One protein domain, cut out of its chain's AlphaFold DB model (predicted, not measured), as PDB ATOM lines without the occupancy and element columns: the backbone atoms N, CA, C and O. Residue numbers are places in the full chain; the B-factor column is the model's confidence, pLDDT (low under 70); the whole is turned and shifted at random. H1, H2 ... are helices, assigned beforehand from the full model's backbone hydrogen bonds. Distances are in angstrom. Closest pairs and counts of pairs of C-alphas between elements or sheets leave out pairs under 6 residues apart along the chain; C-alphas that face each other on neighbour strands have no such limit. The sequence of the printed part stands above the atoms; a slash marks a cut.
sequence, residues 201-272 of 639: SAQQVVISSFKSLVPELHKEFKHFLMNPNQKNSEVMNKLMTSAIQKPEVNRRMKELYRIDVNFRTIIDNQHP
ATOM      1  N   SER A 201     145.197  -7.280  78.841       74.75
ATOM      2  CA  SER A 201     144.022  -7.991  79.347       74.75
ATOM      3  C   SER A 201     144.343  -9.448  79.698       74.75
ATOM      4  O   SER A 201     143.973  -9.918  80.774       74.75
ATOM      5  N   ALA A 202     145.116 -10.150  78.862       71.62
ATOM      6  CA  ALA A 202     145.550 -11.519  79.147       71.62
ATOM      7  C   ALA A 202     146.457 -11.600  80.394       71.62
ATOM      8  O   ALA A 202     146.263 -12.462  81.256       71.62
ATOM      9  N   GLN A 203     147.419 -10.680  80.531       76.19
ATOM     10  CA  GLN A 203     148.273 -10.584  81.720       76.19
ATOM     11  C   GLN A 203     147.465 -10.236  82.975       76.19
ATOM     12  O   GLN A 203     147.704 -10.810  84.037       76.19
ATOM     13  N   GLN A 204     146.467  -9.360  82.855       82.94
ATOM     14  CA  GLN A 204     145.587  -8.983  83.953       82.94
ATOM     15  C   GLN A 204     144.759 -10.169  84.453       82.94
ATOM     16  O   GLN A 204     144.672 -10.363  85.667       82.94
ATOM     17  N   VAL A 205     144.209 -10.993  83.550       81.75
ATOM     18  CA  VAL A 205     143.507 -12.234  83.917       81.75
ATOM     19  C   VAL A 205     144.444 -13.133  84.722       81.75
ATOM     20  O   VAL A 205     144.138 -13.442  85.872       81.75
ATOM     21  N   VAL A 206     145.631 -13.444  84.195       81.12
ATOM     22  CA  VAL A 206     146.590 -14.347  84.852       81.12
ATOM     23  C   VAL A 206     147.053 -13.817  86.217       81.12
ATOM     24  O   VAL A 206     147.047 -14.546  87.208       81.12
ATOM     25  N   ILE A 207     147.425 -12.537  86.300       83.56
ATOM     26  CA  ILE A 207     147.952 -11.928  87.530       83.56
ATOM     27  C   ILE A 207     146.848 -11.753  88.578       83.56
ATOM     28  O   ILE A 207     147.098 -11.909  89.776       83.56
ATOM     29  N   SER A 208     145.611 -11.475  88.157       84.69
ATOM     30  CA  SER A 208     144.467 -11.414  89.072       84.69
ATOM     31  C   SER A 208     144.157 -12.775  89.701       84.69
ATOM     32  O   SER A 208     143.858 -12.829  90.896       84.69
ATOM     33  N   SER A 209     144.338 -13.876  88.961       84.00
ATOM     34  CA  SER A 209     144.141 -15.238  89.473       84.00
ATOM     35  C   SER A 209     145.139 -15.637  90.568       84.00
ATOM     36  O   SER A 209     144.850 -16.543  91.352       84.00
ATOM     37  N   PHE A 210     146.287 -14.953  90.660       84.25
ATOM     38  CA  PHE A 210     147.307 -15.174  91.696       84.25
ATOM     39  C   PHE A 210     147.334 -14.111  92.787       84.25
ATOM     40  O   PHE A 210     148.193 -14.174  93.664       84.25
ATOM     41  N   LYS A 211     146.396 -13.159  92.791       85.56
ATOM     42  CA  LYS A 211     146.385 -12.043  93.747       85.56
ATOM     43  C   LYS A 211     146.445 -12.491  95.214       85.56
ATOM     44  O   LYS A 211     147.090 -11.824  96.016       85.56
ATOM     45  N   SER A 212     145.801 -13.606  95.564       84.12
ATOM     46  CA  SER A 212     145.818 -14.163  96.925       84.12
ATOM     47  C   SER A 212     147.125 -14.875  97.289       84.12
ATOM     48  O   SER A 212     147.441 -14.988  98.468       84.12
ATOM     49  N   LEU A 213     147.887 -15.346  96.298       84.62
ATOM     50  CA  LEU A 213     149.121 -16.117  96.488       84.62
ATOM     51  C   LEU A 213     150.377 -15.245  96.375       84.62
ATOM     52  O   LEU A 213     151.381 -15.508  97.034       84.62
ATOM     53  N   VAL A 214     150.334 -14.219  95.521       85.75
ATOM     54  CA  VAL A 214     151.448 -13.298  95.266       85.75
ATOM     55  C   VAL A 214     150.910 -11.862  95.144       85.75
ATOM     56  O   VAL A 214     150.830 -11.311  94.043       85.75
ATOM     57  N   PRO A 215     150.519 -11.227  96.266       86.12
ATOM     58  CA  PRO A 215     149.928  -9.887  96.251       86.12
ATOM     59  C   PRO A 215     150.898  -8.810  95.739       86.12
ATOM     60  O   PRO A 215     150.470  -7.843  95.108       86.12
ATOM     61  N   GLU A 216     152.203  -9.000  95.946       85.12
ATOM     62  CA  GLU A 216     153.267  -8.108  95.459       85.12
ATOM     63  C   GLU A 216     153.298  -8.022  93.928       85.12
ATOM     64  O   GLU A 216     153.368  -6.929  93.374       85.12
ATOM     65  N   LEU A 217     153.138  -9.154  93.235       84.56
ATOM     66  CA  LEU A 217     153.089  -9.204  91.771       84.56
ATOM     67  C   LEU A 217     151.890  -8.417  91.227       84.56
ATOM     68  O   LEU A 217     152.010  -7.687  90.247       84.56
ATOM     69  N   HIS A 218     150.735  -8.526  91.886       86.12
ATOM     70  CA  HIS A 218     149.545  -7.769  91.508       86.12
ATOM     71  C   HIS A 218     149.714  -6.259  91.743       86.12
ATOM     72  O   HIS A 218     149.215  -5.452  90.957       86.12
ATOM     73  N   LYS A 219     150.422  -5.866  92.811       87.06
ATOM     74  CA  LYS A 219     150.736  -4.462  93.111       87.06
ATOM     75  C   LYS A 219     151.682  -3.864  92.067       87.06
ATOM     76  O   LYS A 219     151.397  -2.787  91.551       87.06
ATOM     77  N   GLU A 220     152.744  -4.581  91.711       85.62
ATOM     78  CA  GLU A 220     153.706  -4.135  90.695       85.62
ATOM     79  C   GLU A 220     153.105  -4.123  89.286       85.62
ATOM     80  O   GLU A 220     153.354  -3.191  88.526       85.62
ATOM     81  N   PHE A 221     152.215  -5.065  88.955       85.19
ATOM     82  CA  PHE A 221     151.464  -5.014  87.697       85.19
ATOM     83  C   PHE A 221     150.598  -3.751  87.600       85.19
ATOM     84  O   PHE A 221     150.591  -3.081  86.573       85.19
ATOM     85  N   LYS A 222     149.921  -3.355  88.689       86.06
ATOM     86  CA  LYS A 222     149.190  -2.077  88.728       86.06
ATOM     87  C   LYS A 222     150.113  -0.870  88.574       86.06
ATOM     88  O   LYS A 222     149.736   0.090  87.908       86.06
ATOM     89  N   HIS A 223     151.303  -0.913  89.169       85.44
ATOM     90  CA  HIS A 223     152.289   0.153  89.019       85.44
ATOM     91  C   HIS A 223     152.792   0.266  87.569       85.44
ATOM     92  O   HIS A 223     152.883   1.371  87.036       85.44
ATOM     93  N   PHE A 224     153.020  -0.869  86.901       84.50
ATOM     94  CA  PHE A 224     153.350  -0.930  85.477       84.50
ATOM     95  C   PHE A 224     152.226  -0.376  84.590       84.50
ATOM     96  O   PHE A 224     152.510   0.403  83.686       84.50
ATOM     97  N   LEU A 225     150.959  -0.700  84.873       83.75
ATOM     98  CA  LEU A 225     149.818  -0.150  84.127       83.75
ATOM     99  C   LEU A 225     149.722   1.377  84.229       83.75
ATOM    100  O   LEU A 225     149.306   2.025  83.274       83.75
ATOM    101  N   MET A 226     150.102   1.950  85.373       85.00
ATOM    102  CA  MET A 226     150.113   3.404  85.556       85.00
ATOM    103  C   MET A 226     151.326   4.075  84.904       85.00
ATOM    104  O   MET A 226     151.200   5.200  84.438       85.00
ATOM    105  N   ASN A 227     152.480   3.399  84.860       82.06
ATOM    106  CA  ASN A 227     153.727   3.924  84.300       82.06
ATOM    107  C   ASN A 227     154.493   2.833  83.522       82.06
ATOM    108  O   ASN A 227     155.429   2.227  84.068       82.06
ATOM    109  N   PRO A 228     154.139   2.583  82.248       79.94
ATOM    110  CA  PRO A 228     154.761   1.544  81.435       79.94
ATOM    111  C   PRO A 228     156.113   2.025  80.894       79.94
ATOM    112  O   PRO A 228     156.216   2.574  79.801       79.94
ATOM    113  N   ASN A 229     157.174   1.831  81.678       82.44
ATOM    114  CA  ASN A 229     158.552   2.091  81.262       82.44
ATOM    115  C   ASN A 229     159.405   0.813  81.342       82.44
ATOM    116  O   ASN A 229     159.044  -0.161  82.007       82.44
ATOM    117  N   GLN A 230     160.556   0.826  80.664       73.25
ATOM    118  CA  GLN A 230     161.459  -0.326  80.559       73.25
ATOM    119  C   GLN A 230     161.882  -0.869  81.934       73.25
ATOM    120  O   GLN A 230     161.854  -2.074  82.171       73.25
ATOM    121  N   LYS A 231     162.191   0.030  82.874       78.38
ATOM    122  CA  LYS A 231     162.610  -0.321  84.236       78.38
ATOM    123  C   LYS A 231     161.502  -1.061  84.998       78.38
ATOM    124  O   LYS A 231     161.765  -2.083  85.627       78.38
ATOM    125  N   ASN A 232     160.263  -0.590  84.895       76.81
ATOM    126  CA  ASN A 232     159.096  -1.203  85.529       76.81
ATOM    127  C   ASN A 232     158.748  -2.552  84.882       76.81
ATOM    128  O   ASN A 232     158.401  -3.499  85.587       76.81
ATOM    129  N   SER A 233     158.918  -2.682  83.560       74.00
ATOM    130  CA  SER A 233     158.755  -3.967  82.867       74.00
ATOM    131  C   SER A 233     159.776  -5.008  83.332       74.00
ATOM    132  O   SER A 233     159.422  -6.171  83.519       74.00
ATOM    133  N   GLU A 234     161.036  -4.619  83.539       75.12
ATOM    134  CA  GLU A 234     162.090  -5.523  84.016       75.12
ATOM    135  C   GLU A 234     161.845  -5.993  85.454       75.12
ATOM    136  O   GLU A 234     162.030  -7.175  85.759       75.12
ATOM    137  N   VAL A 235     161.390  -5.091  86.329       80.06
ATOM    138  CA  VAL A 235     160.994  -5.419  87.708       80.06
ATOM    139  C   VAL A 235     159.819  -6.402  87.710       80.06
ATOM    140  O   VAL A 235     159.885  -7.440  88.373       80.06
ATOM    141  N   MET A 236     158.793  -6.140  86.897       79.62
ATOM    142  CA  MET A 236     157.619  -7.003  86.763       79.62
ATOM    143  C   MET A 236     157.972  -8.398  86.228       79.62
ATOM    144  O   MET A 236     157.518  -9.402  86.777       79.62
ATOM    145  N   ASN A 237     158.831  -8.488  85.211       76.81
ATOM    146  CA  ASN A 237     159.253  -9.768  84.630       76.81
ATOM    147  C   ASN A 237     160.080 -10.613  85.612       76.81
ATOM    148  O   ASN A 237     159.892 -11.832  85.694       76.81
ATOM    149  N   LYS A 238     160.960  -9.981  86.401       80.88
ATOM    150  CA  LYS A 238     161.716 -10.664  87.467       80.88
ATOM    151  C   LYS A 238     160.783 -11.230  88.538       80.88
ATOM    152  O   LYS A 238     160.935 -12.389  88.925       80.88
ATOM    153  N   LEU A 239     159.793 -10.446  88.968       81.31
ATOM    154  CA  LEU A 239     158.782 -10.874  89.939       81.31
ATOM    155  C   LEU A 239     157.868 -11.975  89.400       81.31
ATOM    156  O   LEU A 239     157.554 -12.912  90.128       81.31
ATOM    157  N   MET A 240     157.473 -11.912  88.128       77.31
ATOM    158  CA  MET A 240     156.674 -12.967  87.498       77.31
ATOM    159  C   MET A 240     157.449 -14.292  87.456       77.31
ATOM    160  O   MET A 240     156.917 -15.346  87.800       77.31
ATOM    161  N   THR A 241     158.734 -14.231  87.101       78.31
ATOM    162  CA  THR A 241     159.602 -15.414  87.019       78.31
ATOM    163  C   THR A 241     159.810 -16.058  88.392       78.31
ATOM    164  O   THR A 241     159.713 -17.279  88.516       78.31
ATOM    165  N   SER A 242     160.030 -15.258  89.440       81.19
ATOM    166  CA  SER A 242     160.171 -15.776  90.808       81.19
ATOM    167  C   SER A 242     158.844 -16.289  91.382       81.19
ATOM    168  O   SER A 242     158.825 -17.283  92.109       81.19
ATOM    169  N   ALA A 243     157.716 -15.666  91.021       79.19
ATOM    170  CA  ALA A 243     156.383 -16.079  91.446       79.19
ATOM    171  C   ALA A 243     155.984 -17.453  90.888       79.19
ATOM    172  O   ALA A 243     155.478 -18.284  91.642       79.19
ATOM    173  N   ILE A 244     156.246 -17.724  89.603       75.94
ATOM    174  CA  ILE A 244     155.911 -19.008  88.949       75.94
ATOM    175  C   ILE A 244     156.676 -20.186  89.575       75.94
ATOM    176  O   ILE A 244     156.177 -21.312  89.600       75.94
ATOM    177  N   GLN A 245     157.871 -19.940  90.122       77.19
ATOM    178  CA  GLN A 245     158.675 -20.967  90.788       77.19
ATOM    179  C   GLN A 245     158.125 -21.373  92.168       77.19
ATOM    180  O   GLN A 245     158.514 -22.418  92.691       77.19
ATOM    181  N   LYS A 246     157.192 -20.606  92.758       83.38
ATOM    182  CA  LYS A 246     156.582 -20.952  94.050       83.38
ATOM    183  C   LYS A 246     155.659 -22.182  93.902       83.38
ATOM    184  O   LYS A 246     154.767 -22.167  93.048       83.38
ATOM    185  N   PRO A 247     155.788 -23.222  94.754       80.50
ATOM    186  CA  PRO A 247     154.986 -24.450  94.652       80.50
ATOM    187  C   PRO A 247     153.470 -24.208  94.687       80.50
ATOM    188  O   PRO A 247     152.721 -24.822  93.927       80.50
ATOM    189  N   GLU A 248     153.026 -23.266  95.522       83.75
ATOM    190  CA  GLU A 248     151.617 -22.880  95.677       83.75
ATOM    191  C   GLU A 248     151.026 -22.272  94.394       83.75
ATOM    192  O   GLU A 248     149.901 -22.590  94.005       83.75
ATOM    193  N   VAL A 249     151.811 -21.452  93.687       82.25
ATOM    194  CA  VAL A 249     151.415 -20.822  92.416       82.25
ATOM    195  C   VAL A 249     151.330 -21.869  91.313       82.25
ATOM    196  O   VAL A 249     150.358 -21.896  90.565       82.25
ATOM    197  N   ASN A 250     152.291 -22.795  91.255       78.75
ATOM    198  CA  ASN A 250     152.280 -23.892  90.287       78.75
ATOM    199  C   ASN A 250     151.083 -24.840  90.513       78.75
ATOM    200  O   ASN A 250     150.409 -25.246  89.562       78.75
ATOM    201  N   ARG A 251     150.751 -25.144  91.776       82.94
ATOM    202  CA  ARG A 251     149.542 -25.907  92.124       82.94
ATOM    203  C   ARG A 251     148.279 -25.193  91.634       82.94
ATOM    204  O   ARG A 251     147.459 -25.823  90.964       82.94
ATOM    205  N   ARG A 252     148.163 -23.886  91.887       82.75
ATOM    206  CA  ARG A 252     147.019 -23.077  91.441       82.75
ATOM    207  C   ARG A 252     146.949 -22.935  89.918       82.75
ATOM    208  O   ARG A 252     145.860 -23.003  89.364       82.75
ATOM    209  N   MET A 253     148.085 -22.819  89.227       80.88
ATOM    210  CA  MET A 253     148.157 -22.837  87.760       80.88
ATOM    211  C   MET A 253     147.602 -24.134  87.178       80.88
ATOM    212  O   MET A 253     146.791 -24.092  86.258       80.88
ATOM    213  N   LYS A 254     148.011 -25.291  87.716       80.56
ATOM    214  CA  LYS A 254     147.519 -26.604  87.265       80.56
ATOM    215  C   LYS A 254     146.020 -26.770  87.494       80.56
ATOM    216  O   LYS A 254     145.357 -27.429  86.697       80.56
ATOM    217  N   GLU A 255     145.505 -26.201  88.578       84.50
ATOM    218  CA  GLU A 255     144.077 -26.182  88.882       84.50
ATOM    219  C   GLU A 255     143.313 -25.290  87.892       84.50
ATOM    220  O   GLU A 255     142.428 -25.786  87.199       84.50
ATOM    221  N   LEU A 256     143.716 -24.020  87.742       80.88
ATOM    222  CA  LEU A 256     143.109 -23.050  86.819       80.88
ATOM    223  C   LEU A 256     143.147 -23.524  85.367       80.88
ATOM    224  O   LEU A 256     142.162 -23.398  84.656       80.88
ATOM    225  N   TYR A 257     144.235 -24.164  84.946       78.25
ATOM    226  CA  TYR A 257     144.342 -24.743  83.609       78.25
ATOM    227  C   TYR A 257     143.292 -25.842  83.339       78.25
ATOM    228  O   TYR A 257     142.919 -26.078  82.189       78.25
ATOM    229  N   ARG A 258     142.797 -26.535  84.379       76.94
ATOM    230  CA  ARG A 258     141.736 -27.549  84.239       76.94
ATOM    231  C   ARG A 258     140.337 -26.940  84.209       76.94
ATOM    232  O   ARG A 258     139.488 -27.474  83.502       76.94
ATOM    233  N   ILE A 259     140.103 -25.885  84.987       81.75
ATOM    234  CA  ILE A 259     138.754 -25.361  85.261       81.75
ATOM    235  C   ILE A 259     138.412 -24.090  84.475       81.75
ATOM    236  O   ILE A 259     137.244 -23.866  84.178       81.75
ATOM    237  N   ASP A 260     139.402 -23.271  84.118       80.50
ATOM    238  CA  ASP A 260     139.208 -21.975  83.469       80.50
ATOM    239  C   ASP A 260     139.658 -22.039  82.002       80.50
ATOM    240  O   ASP A 260     140.846 -22.117  81.668       80.50
ATOM    241  N   VAL A 261     138.670 -22.017  81.104       75.56
ATOM    242  CA  VAL A 261     138.873 -22.085  79.652       75.56
ATOM    243  C   VAL A 261     139.625 -20.860  79.130       75.56
ATOM    244  O   VAL A 261     140.439 -21.005  78.212       75.56
ATOM    245  N   ASN A 262     139.411 -19.682  79.721       77.44
ATOM    246  CA  ASN A 262     140.094 -18.453  79.321       77.44
ATOM    247  C   ASN A 262     141.560 -18.507  79.755       77.44
ATOM    248  O   ASN A 262     142.448 -18.269  78.938       77.44
ATOM    249  N   PHE A 263     141.827 -18.924  80.997       78.31
ATOM    250  CA  PHE A 263     143.191 -19.113  81.497       78.31
ATOM    251  C   PHE A 263     143.961 -20.148  80.662       78.31
ATOM    252  O   PHE A 263     145.093 -19.900  80.245       78.31
ATOM    253  N   ARG A 264     143.334 -21.290  80.347       77.94
ATOM    254  CA  ARG A 264     143.921 -22.331  79.488       77.94
ATOM    255  C   ARG A 264     144.265 -21.805  78.093       77.94
ATOM    256  O   ARG A 264     145.380 -22.012  77.626       77.94
ATOM    257  N   THR A 265     143.338 -21.084  77.463       72.69
ATOM    258  CA  THR A 265     143.538 -20.493  76.129       72.69
ATOM    259  C   THR A 265     144.687 -19.480  76.122       72.69
ATOM    260  O   THR A 265     145.464 -19.449  75.170       72.69
ATOM    261  N   ILE A 266     144.850 -18.684  77.185       73.75
ATOM    262  CA  ILE A 266     145.964 -17.729  77.312       73.75
ATOM    263  C   ILE A 266     147.313 -18.460  77.393       73.75
ATOM    264  O   ILE A 266     148.250 -18.089  76.690       73.75
ATOM    265  N   ILE A 267     147.413 -19.516  78.209       72.19
ATOM    266  CA  ILE A 267     148.663 -20.270  78.403       72.19
ATOM    267  C   ILE A 267     149.053 -21.070  77.151       72.19
ATOM    268  O   ILE A 267     150.218 -21.053  76.755       72.19
ATOM    269  N   ASP A 268     148.095 -21.731  76.494       66.12
ATOM    270  CA  ASP A 268     148.358 -22.551  75.302       66.12
ATOM    271  C   ASP A 268     148.866 -21.713  74.116       66.12
ATOM    272  O   ASP A 268     149.703 -22.177  73.343       66.12
ATOM    273  N   ASN A 269     148.421 -20.457  74.008       63.84
ATOM    274  CA  ASN A 269     148.852 -19.534  72.955       63.84
ATOM    275  C   ASN A 269     150.200 -18.844  73.238       63.84
ATOM    276  O   ASN A 269     150.726 -18.164  72.359       63.84
ATOM    277  N   GLN A 270     150.779 -19.017  74.433       58.97
ATOM    278  CA  GLN A 270     152.092 -18.463  74.794       58.97
ATOM    279  C   GLN A 270     153.226 -19.507  74.802       58.97
ATOM    280  O   GLN A 270     154.381 -19.145  75.030       58.97
ATOM    281  N   HIS A 271     152.950 -20.792  74.527       44.06
ATOM    282  CA  HIS A 271     153.968 -21.851  74.543       44.06
ATOM    283  C   HIS A 271     154.539 -22.148  73.133       44.06
ATOM    284  O   HIS A 271     153.773 -22.405  72.206       44.06
ATOM    285  N   PRO A 272     155.875 -22.211  72.937       39.53
ATOM    286  CA  PRO A 272     156.493 -22.387  71.612       39.53
ATOM    287  C   PRO A 272     156.366 -23.801  71.000       39.53
ATOM    288  O   PRO A 272     156.884 -24.050  69.912       39.53
TER     289      PRO A 272
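This is residues 201 to 272 of the 639 residues of an uncharacterized protein of Caenorhabditis japonica (UniProt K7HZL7). Look first for H1, H2 and H3, which run up and down as two helical hairpins sharing H2; H4 turns off beyond H3, and H5 folds back to H1. The printed part has 72 residues with five named helices, H1 to H5 in order, and no named strand: all helix, compact, radius of gyration of the C-alphas 12.2 A, spans 34 by 23 by 21 A.

H1, residues 201 to 209, touches residues 217 to 221 alone of H2, residues 215 to 226; this hairpin's closest C-alphas, Ile 207 and His 218, are 6.0 A apart. H2 touches H3, residues 230 to 244, in a hairpin; the closest C-alphas, Phe 224 and Asn 232, are 5.8 A apart. Both pairs run opposite ways at a shallow tilt of 24 degrees. H4, residues 247 to 259, is close to H3 but not clearly touching, about perpendicular at 86 degrees. H4 touches H5, residues 261 to 268, only at the corner, with residues 256 to 258 alone. H5 and H1 only just touch, with 3 pairs of C-alphas within 8 A, closest Ala 202 and Ile 266, 6.5 A. Every O i to N i+4 pair is within hydrogen-bond range in H1, H2, H3 and H5, and 8 of 9 in H4.

Find C-alpha 201 at (144.022, -7.991, 79.347), where H1 begins; H5 ends at C-alpha 268, (148.358, -22.551, 75.302). H3 measures 21.2 A.

The printed part has no cut, and its four links between helices are tight. Residues 268 to 272 have pLDDT under 70.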